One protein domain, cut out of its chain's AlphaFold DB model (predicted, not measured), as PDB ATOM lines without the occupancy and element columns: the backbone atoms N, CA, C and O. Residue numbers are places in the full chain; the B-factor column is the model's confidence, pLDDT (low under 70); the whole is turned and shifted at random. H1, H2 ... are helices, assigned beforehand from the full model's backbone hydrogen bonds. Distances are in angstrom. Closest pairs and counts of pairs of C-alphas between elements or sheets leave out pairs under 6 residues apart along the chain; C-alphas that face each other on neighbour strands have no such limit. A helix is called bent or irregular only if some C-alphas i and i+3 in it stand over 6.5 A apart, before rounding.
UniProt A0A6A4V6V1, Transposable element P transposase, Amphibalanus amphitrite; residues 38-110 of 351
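Overview. This is residues 38 to 110 of the 351 residues of the protein "Transposable element P transposase" of Amphibalanus amphitrite (UniProt A0A6A4V6V1). The model is drawn out lengthwise, with a lone helix, H1, at one end and a small cluster at the other, where H3 and H4 pack on the last turns of H2. H1 lies across the long axis and touches no other helix; the stretch of residues 53 to 66 leads from it to H2, which runs along the long axis as a shaft into the cluster. The printed part has 73 residues with four named helices, in the order H1, H2, H3, H4, and no named strand; the class is all helix. The whole is extended, with a radius of gyration of the C-alphas of 17.5 A, and elongated, with spans of 45 by 29 by 18 A.

Along the chain. H1, residues 38 to 52, begins at C-alpha 38 at (-53.779, 46.745, -8.515) and is 22.1 A long from first to last C-alpha. It is neither bent nor irregular, but only just: C-alphas 42 and 45 are 6.2 A apart. H2, residues 67 to 78, begins at C-alpha 67 at (-36.980, 37.426, -1.773) and is 16.3 A long. H3, residues 88 to 100, is 18.4 A long. H4, residues 104 to 108, is 6.6 A long and ends at C-alpha 108 at (-23.834, 28.301, 5.891).

Arrangement. H1 is apart from H2, H3 and H4. Residues 65 to 71, of which 67 to 71 belong to H2, stand free. H2 touches H3 with residue 76 alone; the closest C-alphas, those of Leu 76 and Arg 94, are 6.2 A apart. The lines of these two helices are about perpendicular, at 74 degrees. H2 touches H4 with residues 75 to 78 alone, and the closest C-alphas are those of Ala 78 and Val 108, 6.1 A apart. H3 and H4 only just touch, with 3 pairs of C-alphas within 8 A, and touch only at the corner by their link; the closest C-alphas are those of Leu 98 and Pro 104, 5.4 A apart. In H2, H3 and H4 every O i to N i+4 pair is within hydrogen-bond range; in H1 9 of 11 are.

Size, cuts and confidence. The two C-alphas farthest apart are those of Asp 53 and Ala 82, at 48.8 A. The printed part has no cut. The link from H1 to H2, 14 residues, is long; that from H2 to H3, 9 residues, is short, and that from H3 to H4, 3 residues, is tight. The mean pLDDT of the printed part is 84.2; residue 80 and residues 102 to 110 are under 70, and the mean of H4 is 59.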
ATOM      1  N   ILE A  38     -53.224  45.387  -8.508       95.81
ATOM      2  CA  ILE A  38     -53.779  46.745  -8.515       95.81
ATOM      3  C   ILE A  38     -53.193  47.588  -7.373       95.81
ATOM      4  O   ILE A  38     -52.888  48.764  -7.577       95.81
ATOM      5  N   ARG A  39     -53.032  47.008  -6.176       95.69
ATOM      6  CA  ARG A  39     -52.393  47.677  -5.038       95.69
ATOM      7  C   ARG A  39     -50.925  47.975  -5.329       95.69
ATOM      8  O   ARG A  39     -50.541  49.122  -5.147       95.69
ATOM      9  N   ASN A  40     -50.155  47.023  -5.856       95.12
ATOM     10  CA  ASN A  40     -48.738  47.215  -6.190       95.12
ATOM     11  C   ASN A  40     -48.517  48.299  -7.254       95.12
ATOM     12  O   ASN A  40     -47.647  49.153  -7.096       95.12
ATOM     13  N   CYS A  41     -49.334  48.324  -8.311       94.94
ATOM     14  CA  CYS A  41     -49.248  49.357  -9.348       94.94
ATOM     15  C   CYS A  41     -49.567  50.763  -8.820       94.94
ATOM     16  O   CYS A  41     -49.109  51.743  -9.398       94.94
ATOM     17  N   ARG A  42     -50.355  50.875  -7.742       94.88
ATOM     18  CA  ARG A  42     -50.686  52.160  -7.105       94.88
ATOM     19  C   ARG A  42     -49.709  52.547  -6.003       94.88
ATOM     20  O   ARG A  42     -49.389  53.723  -5.877       94.88
ATOM     21  N   SER A  43     -49.240  51.582  -5.216       96.00
ATOM     22  CA  SER A  43     -48.341  51.830  -4.092       96.00
ATOM     23  C   SER A  43     -46.931  52.178  -4.549       96.00
ATOM     24  O   SER A  43     -46.313  53.039  -3.940       96.00
ATOM     25  N   LEU A  44     -46.421  51.568  -5.626       93.38
ATOM     26  CA  LEU A  44     -45.033  51.766  -6.052       93.38
ATOM     27  C   LEU A  44     -44.736  53.204  -6.530       93.38
ATOM     28  O   LEU A  44     -43.731  53.766  -6.090       93.38
ATOM     29  N   PRO A  45     -45.585  53.852  -7.359       92.25
ATOM     30  CA  PRO A  45     -45.408  55.268  -7.685       92.25
ATOM     31  C   PRO A  45     -45.615  56.183  -6.475       92.25
ATOM     32  O   PRO A  45     -44.905  57.176  -6.352       92.25
ATOM     33  N   GLY A  46     -46.552  55.835  -5.580       93.19
ATOM     34  CA  GLY A  46     -46.775  56.559  -4.324       93.19
ATOM     35  C   GLY A  46     -45.522  56.559  -3.452       93.19
ATOM     36  O   GLY A  46     -45.008  57.619  -3.124       93.19
ATOM     37  N   LEU A  47     -44.941  55.378  -3.222       93.62
ATOM     38  CA  LEU A  47     -43.685  55.218  -2.494       93.62
ATOM     39  C   LEU A  47     -42.548  56.030  -3.125       93.62
ATOM     40  O   LEU A  47     -41.792  56.665  -2.401       93.62
ATOM     41  N   LEU A  48     -42.417  56.025  -4.461       92.88
ATOM     42  CA  LEU A  48     -41.408  56.837  -5.151       92.88
ATOM     43  C   LEU A  48     -41.635  58.341  -4.928       92.88
ATOM     44  O   LEU A  48     -40.663  59.074  -4.775       92.88
ATOM     45  N   SER A  49     -42.888  58.797  -4.925       92.19
ATOM     46  CA  SER A  49     -43.227  60.187  -4.610       92.19
ATOM     47  C   SER A  49     -42.826  60.543  -3.179       92.19
ATOM     48  O   SER A  49     -42.175  61.562  -2.983       92.19
ATOM     49  N   ASP A  50     -43.134  59.680  -2.211       92.88
ATOM     50  CA  ASP A  50     -42.853  59.924  -0.791       92.88
ATOM     51  C   ASP A  50     -41.342  59.996  -0.503       92.88
ATOM     52  O   ASP A  50     -40.887  60.813   0.294       92.88
ATOM     53  N   VAL A  51     -40.529  59.166  -1.169       92.81
ATOM     54  CA  VAL A  51     -39.065  59.168  -0.970       92.81
ATOM     55  C   VAL A  51     -38.327  60.194  -1.831       92.81
ATOM     56  O   VAL A  51     -37.154  60.470  -1.576       92.81
ATOM     57  N   ARG A  52     -38.975  60.778  -2.846       91.62
ATOM     58  CA  ARG A  52     -38.374  61.849  -3.663       91.62
ATOM     59  C   ARG A  52     -38.080  63.095  -2.840       91.62
ATOM     60  O   ARG A  52     -37.064  63.741  -3.089       91.62
ATOM     61  N   ASP A  53     -38.897  63.369  -1.828       88.50
ATOM     62  CA  ASP A  53     -38.676  64.468  -0.885       88.50
ATOM     63  C   ASP A  53     -37.392  64.272  -0.057       88.50
ATOM     64  O   ASP A  53     -36.790  65.240   0.402       88.50
ATOM     65  N   LEU A  54     -36.904  63.029   0.056       90.69
ATOM     66  CA  LEU A  54     -35.620  62.675   0.673       90.69
ATOM     67  C   LEU A  54     -34.439  62.723  -0.319       90.69
ATOM     68  O   LEU A  54     -33.338  62.278   0.004       90.69
ATOM     69  N   GLY A  55     -34.649  63.226  -1.541       91.19
ATOM     70  CA  GLY A  55     -33.623  63.331  -2.582       91.19
ATOM     71  C   GLY A  55     -33.379  62.045  -3.383       91.19
ATOM     72  O   GLY A  55     -32.410  61.966  -4.140       91.19
ATOM     73  N   VAL A  56     -34.234  61.024  -3.251       90.81
ATOM     74  CA  VAL A  56     -34.099  59.759  -3.992       90.81
ATOM     75  C   VAL A  56     -34.633  59.909  -5.420       90.81
ATOM     76  O   VAL A  56     -35.802  60.216  -5.638       90.81
ATOM     77  N   THR A  57     -33.788  59.647  -6.422       89.88
ATOM     78  CA  THR A  57     -34.147  59.828  -7.843       89.88
ATOM     79  C   THR A  57     -34.891  58.629  -8.435       89.88
ATOM     80  O   THR A  57     -35.791  58.796  -9.260       89.88
ATOM     81  N   TYR A  58     -34.520  57.414  -8.025       90.19
ATOM     82  CA  TYR A  58     -35.070  56.162  -8.543       90.19
ATOM     83  C   TYR A  58     -35.154  55.090  -7.454       90.19
ATOM     84  O   TYR A  58     -34.413  55.114  -6.472       90.19
ATOM     85  N   LEU A  59     -36.046  54.118  -7.656       89.62
ATOM     86  CA  LEU A  59     -36.283  53.011  -6.732       89.62
ATOM     87  C   LEU A  59     -35.807  51.689  -7.342       89.62
ATOM     88  O   LEU A  59     -36.153  51.358  -8.476       89.62
ATOM     89  N   LYS A  60     -35.061  50.896  -6.568       90.31
ATOM     90  CA  LYS A  60     -34.718  49.516  -6.934       90.31
ATOM     91  C   LYS A  60     -35.864  48.584  -6.540       90.31
ATOM     92  O   LYS A  60     -35.951  48.159  -5.391       90.31
ATOM     93  N   THR A  61     -36.723  48.237  -7.494       90.44
ATOM     94  CA  THR A  61     -37.886  47.355  -7.266       90.44
ATOM     95  C   THR A  61     -37.503  45.954  -6.787       90.44
ATOM     96  O   THR A  61     -38.265  45.346  -6.043       90.44
ATOM     97  N   ALA A  62     -36.286  45.492  -7.093       88.81
ATOM     98  CA  ALA A  62     -35.711  44.250  -6.568       88.81
ATOM     99  C   ALA A  62     -35.571  44.214  -5.030       88.81
ATOM    100  O   ALA A  62     -35.316  43.157  -4.468       88.81
ATOM    101  N   ARG A  63     -35.703  45.355  -4.335       86.31
ATOM    102  CA  ARG A  63     -35.689  45.429  -2.860       86.31
ATOM    103  C   ARG A  63     -37.068  45.662  -2.245       86.31
ATOM    104  O   ARG A  63     -37.171  45.818  -1.034       86.31
ATOM    105  N   VAL A  64     -38.115  45.685  -3.067       90.06
ATOM    106  CA  VAL A  64     -39.517  45.856  -2.651       90.06
ATOM    107  C   VAL A  64     -40.262  44.530  -2.835       90.06
ATOM    108  O   VAL A  64     -41.376  44.466  -3.344       90.06
ATOM    109  N   ASN A  65     -39.597  43.439  -2.467       90.00
ATOM    110  CA  ASN A  65     -40.139  42.089  -2.475       90.00
ATOM    111  C   ASN A  65     -39.654  41.334  -1.227       90.00
ATOM    112  O   ASN A  65     -38.864  41.852  -0.435       90.00
ATOM    113  N   GLN A  66     -40.158  40.117  -1.037       94.12
ATOM    114  CA  GLN A  66     -39.806  39.282   0.112       94.12
ATOM    115  C   GLN A  66     -38.649  38.308  -0.169       94.12
ATOM    116  O   GLN A  66     -38.314  37.506   0.702       94.12
ATOM    117  N   ASP A  67     -37.999  38.392  -1.335       88.69
ATOM    118  CA  ASP A  67     -36.980  37.426  -1.773       88.69
ATOM    119  C   ASP A  67     -35.798  37.369  -0.799       88.69
ATOM    120  O   ASP A  67     -35.255  36.300  -0.522       88.69
ATOM    121  N   LEU A  68     -35.415  38.508  -0.211       85.62
ATOM    122  CA  LEU A  68     -34.358  38.563   0.806       85.62
ATOM    123  C   LEU A  68     -34.723  37.763   2.065       85.62
ATOM    124  O   LEU A  68     -33.859  37.119   2.664       85.62
ATOM    125  N   VAL A  69     -35.999  37.777   2.455       88.81
ATOM    126  CA  VAL A  69     -36.506  37.017   3.605       88.81
ATOM    127  C   VAL A  69     -36.562  35.527   3.265       88.81
ATOM    128  O   VAL A  69     -36.126  34.696   4.060       88.81
ATOM    129  N   GLU A  70     -37.010  35.171   2.060       88.06
ATOM    130  CA  GLU A  70     -37.002  33.783   1.586       88.06
ATOM    131  C   GLU A  70     -35.579  33.213   1.480       88.06
ATOM    132  O   GLU A  70     -35.326  32.075   1.886       88.06
ATOM    133  N   ASN A  71     -34.619  34.022   1.025       85.75
ATOM    134  CA  ASN A  71     -33.205  33.664   1.005       85.75
ATOM    135  C   ASN A  71     -32.655  33.447   2.425       85.75
ATOM    136  O   ASN A  71     -31.935  32.479   2.663       85.75
ATOM    137  N   CYS A  72     -33.035  34.290   3.392       85.81
ATOM    138  CA  CYS A  72     -32.687  34.086   4.801       85.81
ATOM    139  C   CYS A  72     -33.201  32.731   5.315       85.81
ATOM    140  O   CYS A  72     -32.447  31.965   5.918       85.81
ATOM    141  N   PHE A  73     -34.449  32.363   5.002       89.50
ATOM    142  CA  PHE A  73     -34.967  31.043   5.369       89.50
ATOM    143  C   PHE A  73     -34.208  29.895   4.699       89.50
ATOM    144  O   PHE A  73     -33.986  28.864   5.332       89.50
ATOM    145  N   SER A  74     -33.779  30.060   3.448       85.50
ATOM    146  CA  SER A  74     -32.949  29.067   2.758       85.50
ATOM    147  C   SER A  74     -31.589  28.887   3.434       85.50
ATOM    148  O   SER A  74     -31.171  27.754   3.669       85.50
ATOM    149  N   GLN A  75     -30.939  29.980   3.839       84.44
ATOM    150  CA  GLN A  75     -29.684  29.934   4.596       84.44
ATOM    151  C   GLN A  75     -29.867  29.210   5.933       84.44
ATOM    152  O   GLN A  75     -29.123  28.282   6.240       84.44
ATOM    153  N   LEU A  76     -30.912  29.553   6.688       85.69
ATOM    154  CA  LEU A  76     -31.213  28.910   7.969       85.69
ATOM    155  C   LEU A  76     -31.526  27.413   7.817       85.69
ATOM    156  O   LEU A  76     -31.143  26.609   8.669       85.69
ATOM    157  N   ARG A  77     -32.165  26.995   6.718       85.62
ATOM    158  CA  ARG A  77     -32.365  25.569   6.410       85.62
ATOM    159  C   ARG A  77     -31.063  24.858   6.032       85.62
ATOM    160  O   ARG A  77     -30.890  23.704   6.414       85.62
ATOM    161  N   ALA A  78     -30.139  25.545   5.363       81.69
ATOM    162  CA  ALA A  78     -28.867  24.983   4.908       81.69
ATOM    163  C   ALA A  78     -27.818  24.786   6.026       81.69
ATOM    164  O   ALA A  78     -27.013  23.859   5.942       81.69
ATOM    165  N   MET A  79     -27.854  25.584   7.102       75.88
ATOM    166  CA  MET A  79     -26.859  25.581   8.200       75.88
ATOM    167  C   MET A  79     -26.675  24.249   8.959       75.88
ATOM    168  O   MET A  79     -25.787  24.147   9.798       75.88
ATOM    169  N   SER A  80     -27.497  23.220   8.729       68.75
ATOM    170  CA  SER A  80     -27.376  21.927   9.431       68.75
ATOM    171  C   SER A  80     -27.444  20.717   8.499       68.75
ATOM    172  O   SER A  80     -27.906  19.639   8.886       68.75
ATOM    173  N   GLY A  81     -26.970  20.884   7.262       74.44
ATOM    174  CA  GLY A  81     -26.842  19.798   6.295       74.44
ATOM    175  C   GLY A  81     -28.187  19.130   6.001       74.44
ATOM    176  O   GLY A  81     -29.054  19.732   5.383       74.44
ATOM    177  N   ALA A  82     -28.360  17.879   6.438       74.50
ATOM    178  CA  ALA A  82     -29.568  17.096   6.162       74.50
ATOM    179  C   ALA A  82     -30.796  17.498   7.000       74.50
ATOM    180  O   ALA A  82     -31.914  17.146   6.633       74.50
ATOM    181  N   ASN A  83     -30.631  18.260   8.090       81.81
ATOM    182  CA  ASN A  83     -31.769  18.760   8.866       81.81
ATOM    183  C   ASN A  83     -32.353  20.040   8.229       81.81
ATOM    184  O   ASN A  83     -32.141  21.156   8.719       81.81
ATOM    185  N   THR A  84     -33.079  19.867   7.123       84.31
ATOM    186  CA  THR A  84     -33.690  20.954   6.333       84.31
ATOM    187  C   THR A  84     -34.984  21.506   6.933       84.31
ATOM    188  O   THR A  84     -35.420  22.591   6.548       84.31
ATOM    189  N   HIS A  85     -35.582  20.807   7.900       86.12
ATOM    190  CA  HIS A  85     -36.813  21.205   8.586       86.12
ATOM    191  C   HIS A  85     -36.577  21.317  10.099       86.12
ATOM    192  O   HIS A  85     -37.035  20.456  10.852       86.12
ATOM    193  N   PRO A  86     -35.851  22.360  10.554       88.44
ATOM    194  CA  PRO A  86     -35.590  22.548  11.973       88.44
ATOM    195  C   PRO A  86     -36.870  22.749  12.778       88.44
ATOM    196  O   PRO A  86     -37.830  23.364  12.307       88.44
ATOM    197  N   ASN A  87     -36.841  22.314  14.037       89.25
ATOM    198  CA  ASN A  87     -37.839  22.741  15.014       89.25
ATOM    199  C   ASN A  87     -37.611  24.212  15.434       89.25
ATOM    200  O   ASN A  87     -36.607  24.834  15.081       89.25
ATOM    201  N   ALA A  88     -38.537  24.787  16.203       91.69
ATOM    202  CA  ALA A  88     -38.467  26.197  16.598       91.69
ATOM    203  C   ALA A  88     -37.196  26.552  17.401       91.69
ATOM    204  O   ALA A  88     -36.604  27.608  17.178       91.69
ATOM    205  N   VAL A  89     -36.745  25.662  18.290       90.81
ATOM    206  CA  VAL A  89     -35.550  25.866  19.131       90.81
ATOM    207  C   VAL A  89     -34.269  25.805  18.293       90.81
ATOM    208  O   VAL A  89     -33.370  26.637  18.435       90.81
ATOM    209  N   GLU A  90     -34.198  24.852  17.368       86.62
ATOM    210  CA  GLU A  90     -33.110  24.737  16.399       86.62
ATOM    211  C   GLU A  90     -33.066  25.966  15.494       86.62
ATOM    212  O   GLU A  90     -31.995  26.520  15.269       86.62
ATOM    213  N   MET A  91     -34.220  26.438  15.022       89.62
ATOM    214  CA  MET A  91     -34.313  27.629  14.183       89.62
ATOM    215  C   MET A  91     -33.829  28.883  14.921       89.62
ATOM    216  O   MET A  91     -33.069  29.672  14.361       89.62
ATOM    217  N   GLN A  92     -34.202  29.038  16.194       88.81
ATOM    218  CA  GLN A  92     -33.718  30.123  17.049       88.81
ATOM    219  C   GLN A  92     -32.197  30.061  17.233       88.81
ATOM    220  O   GLN A  92     -31.507  31.072  17.109       88.81
ATOM    221  N   THR A  93     -31.665  28.867  17.489       87.50
ATOM    222  CA  THR A  93     -30.223  28.648  17.644       87.50
ATOM    223  C   THR A  93     -29.466  28.940  16.343       87.50
ATOM    224  O   THR A  93     -28.457  29.642  16.362       87.50
ATOM    225  N   ARG A  94     -29.980  28.497  15.187       87.94
ATOM    226  CA  ARG A  94     -29.402  28.802  13.865       87.94
ATOM    227  C   ARG A  94     -29.418  30.297  13.565       87.94
ATOM    228  O   ARG A  94     -28.416  30.826  13.093       87.94
ATOM    229  N   LEU A  95     -30.510  30.988  13.887       88.69
ATOM    230  CA  LEU A  95     -30.592  32.441  13.750       88.69
ATOM    231  C   LEU A  95     -29.550  33.141  14.627       88.69
ATOM    232  O   LEU A  95     -28.861  34.043  14.157       88.69
ATOM    233  N   ARG A  96     -29.370  32.682  15.870       86.00
ATOM    234  CA  ARG A  96     -28.326  33.191  16.766       86.00
ATOM    235  C   ARG A  96     -26.932  33.015  16.162       86.00
ATOM    236  O   ARG A  96     -26.155  33.965  16.175       86.00
ATOM    237  N   TYR A  97     -26.631  31.852  15.584       83.31
ATOM    238  CA  TYR A  97     -25.361  31.636  14.885       83.31
ATOM    239  C   TYR A  97     -25.197  32.554  13.672       83.31
ATOM    240  O   TYR A  97     -24.121  33.117  13.489       83.31
ATOM    241  N   LEU A  98     -26.254  32.764  12.883       83.81
ATOM    242  CA  LEU A  98     -26.226  33.671  11.733       83.81
ATOM    243  C   LEU A  98     -25.907  35.116  12.149       83.81
ATOM    244  O   LEU A  98     -25.195  35.814  11.437       83.81
ATOM    245  N   MET A  99     -26.413  35.546  13.310       82.69
ATOM    246  CA  MET A  99     -26.164  36.878  13.873       82.69
ATOM    247  C   MET A  99     -24.775  37.025  14.506       82.69
ATOM    248  O   MET A  99     -24.245  38.130  14.554       82.69
ATOM    249  N   MET A 100     -24.201  35.935  15.021       77.88
ATOM    250  CA  MET A 100     -22.862  35.927  15.624       77.88
ATOM    251  C   MET A 100     -21.747  35.757  14.590       77.88
ATOM    252  O   MET A 100     -20.606  36.137  14.846       77.88
ATOM    253  N   ALA A 101     -22.053  35.163  13.437       73.06
ATOM    254  CA  ALA A 101     -21.067  34.917  12.404       73.06
ATOM    255  C   ALA A 101     -20.579  36.235  11.773       73.06
ATOM    256  O   ALA A 101     -21.393  37.100  11.448       73.06
ATOM    257  N   PRO A 102     -19.267  36.373  11.502       59.69
ATOM    258  CA  PRO A 102     -18.716  37.568  10.860       59.69
ATOM    259  C   PRO A 102     -19.296  37.792   9.457       59.69
ATOM    260  O   PRO A 102     -19.380  38.929   8.998       59.69
ATOM    261  N   GLN A 103     -19.722  36.715   8.780       63.66
ATOM    262  CA  GLN A 103     -20.534  36.772   7.567       63.66
ATOM    263  C   GLN A 103     -21.545  35.609   7.535       63.66
ATOM    264  O   GLN A 103     -21.146  34.463   7.770       63.66
ATOM    265  N   PRO A 104     -22.811  35.854   7.140       59.12
ATOM    266  CA  PRO A 104     -23.851  34.822   7.034       59.12
ATOM    267  C   PRO A 104     -23.436  33.630   6.161       59.12
ATOM    268  O   PRO A 104     -23.708  32.476   6.477       59.12
ATOM    269  N   LEU A 105     -22.696  33.902   5.081       61.62
ATOM    270  CA  LEU A 105     -22.251  32.892   4.119       61.62
ATOM    271  C   LEU A 105     -21.191  31.938   4.684       61.62
ATOM    272  O   LEU A 105     -21.096  30.799   4.233       61.62
ATOM    273  N   ILE A 106     -20.405  32.376   5.672       60.06
ATOM    274  CA  ILE A 106     -19.417  31.523   6.346       60.06
ATOM    275  C   ILE A 106     -20.140  30.524   7.255       60.06
ATOM    276  O   ILE A 106     -19.793  29.346   7.261       60.06
ATOM    277  N   ALA A 107     -21.202  30.957   7.940       56.41
ATOM    278  CA  ALA A 107     -22.012  30.092   8.799       56.41
ATOM    279  C   ALA A 107     -22.743  28.982   8.022       56.41
ATOM    280  O   ALA A 107     -22.955  27.893   8.548       56.41
ATOM    281  N   VAL A 108     -23.113  29.248   6.764       56.28
ATOM    282  CA  VAL A 108     -23.834  28.301   5.891       56.28
ATOM    283  C   VAL A 108     -22.895  27.288   5.215       56.28
ATOM    284  O   VAL A 108     -23.325  26.197   4.848       56.28
ATOM    285  N   ARG A 109     -21.600  27.601   5.071       57.06
ATOM    286  CA  ARG A 109     -20.614  26.778   4.340       57.06
ATOM    287  C   ARG A 109     -20.129  25.523   5.074       57.06
ATOM    288  O   ARG A 109     -19.359  24.755   4.505       57.06
ATOM    289  N   THR A 110     -20.566  25.281   6.305       51.03
ATOM    290  CA  THR A 110     -20.074  24.177   7.151       51.03
ATOM    291  C   THR A 110     -20.603  22.786   6.761       51.03
ATOM    292  O   THR A 110     -20.219  21.791   7.371       51.03
TER     293      THR A 110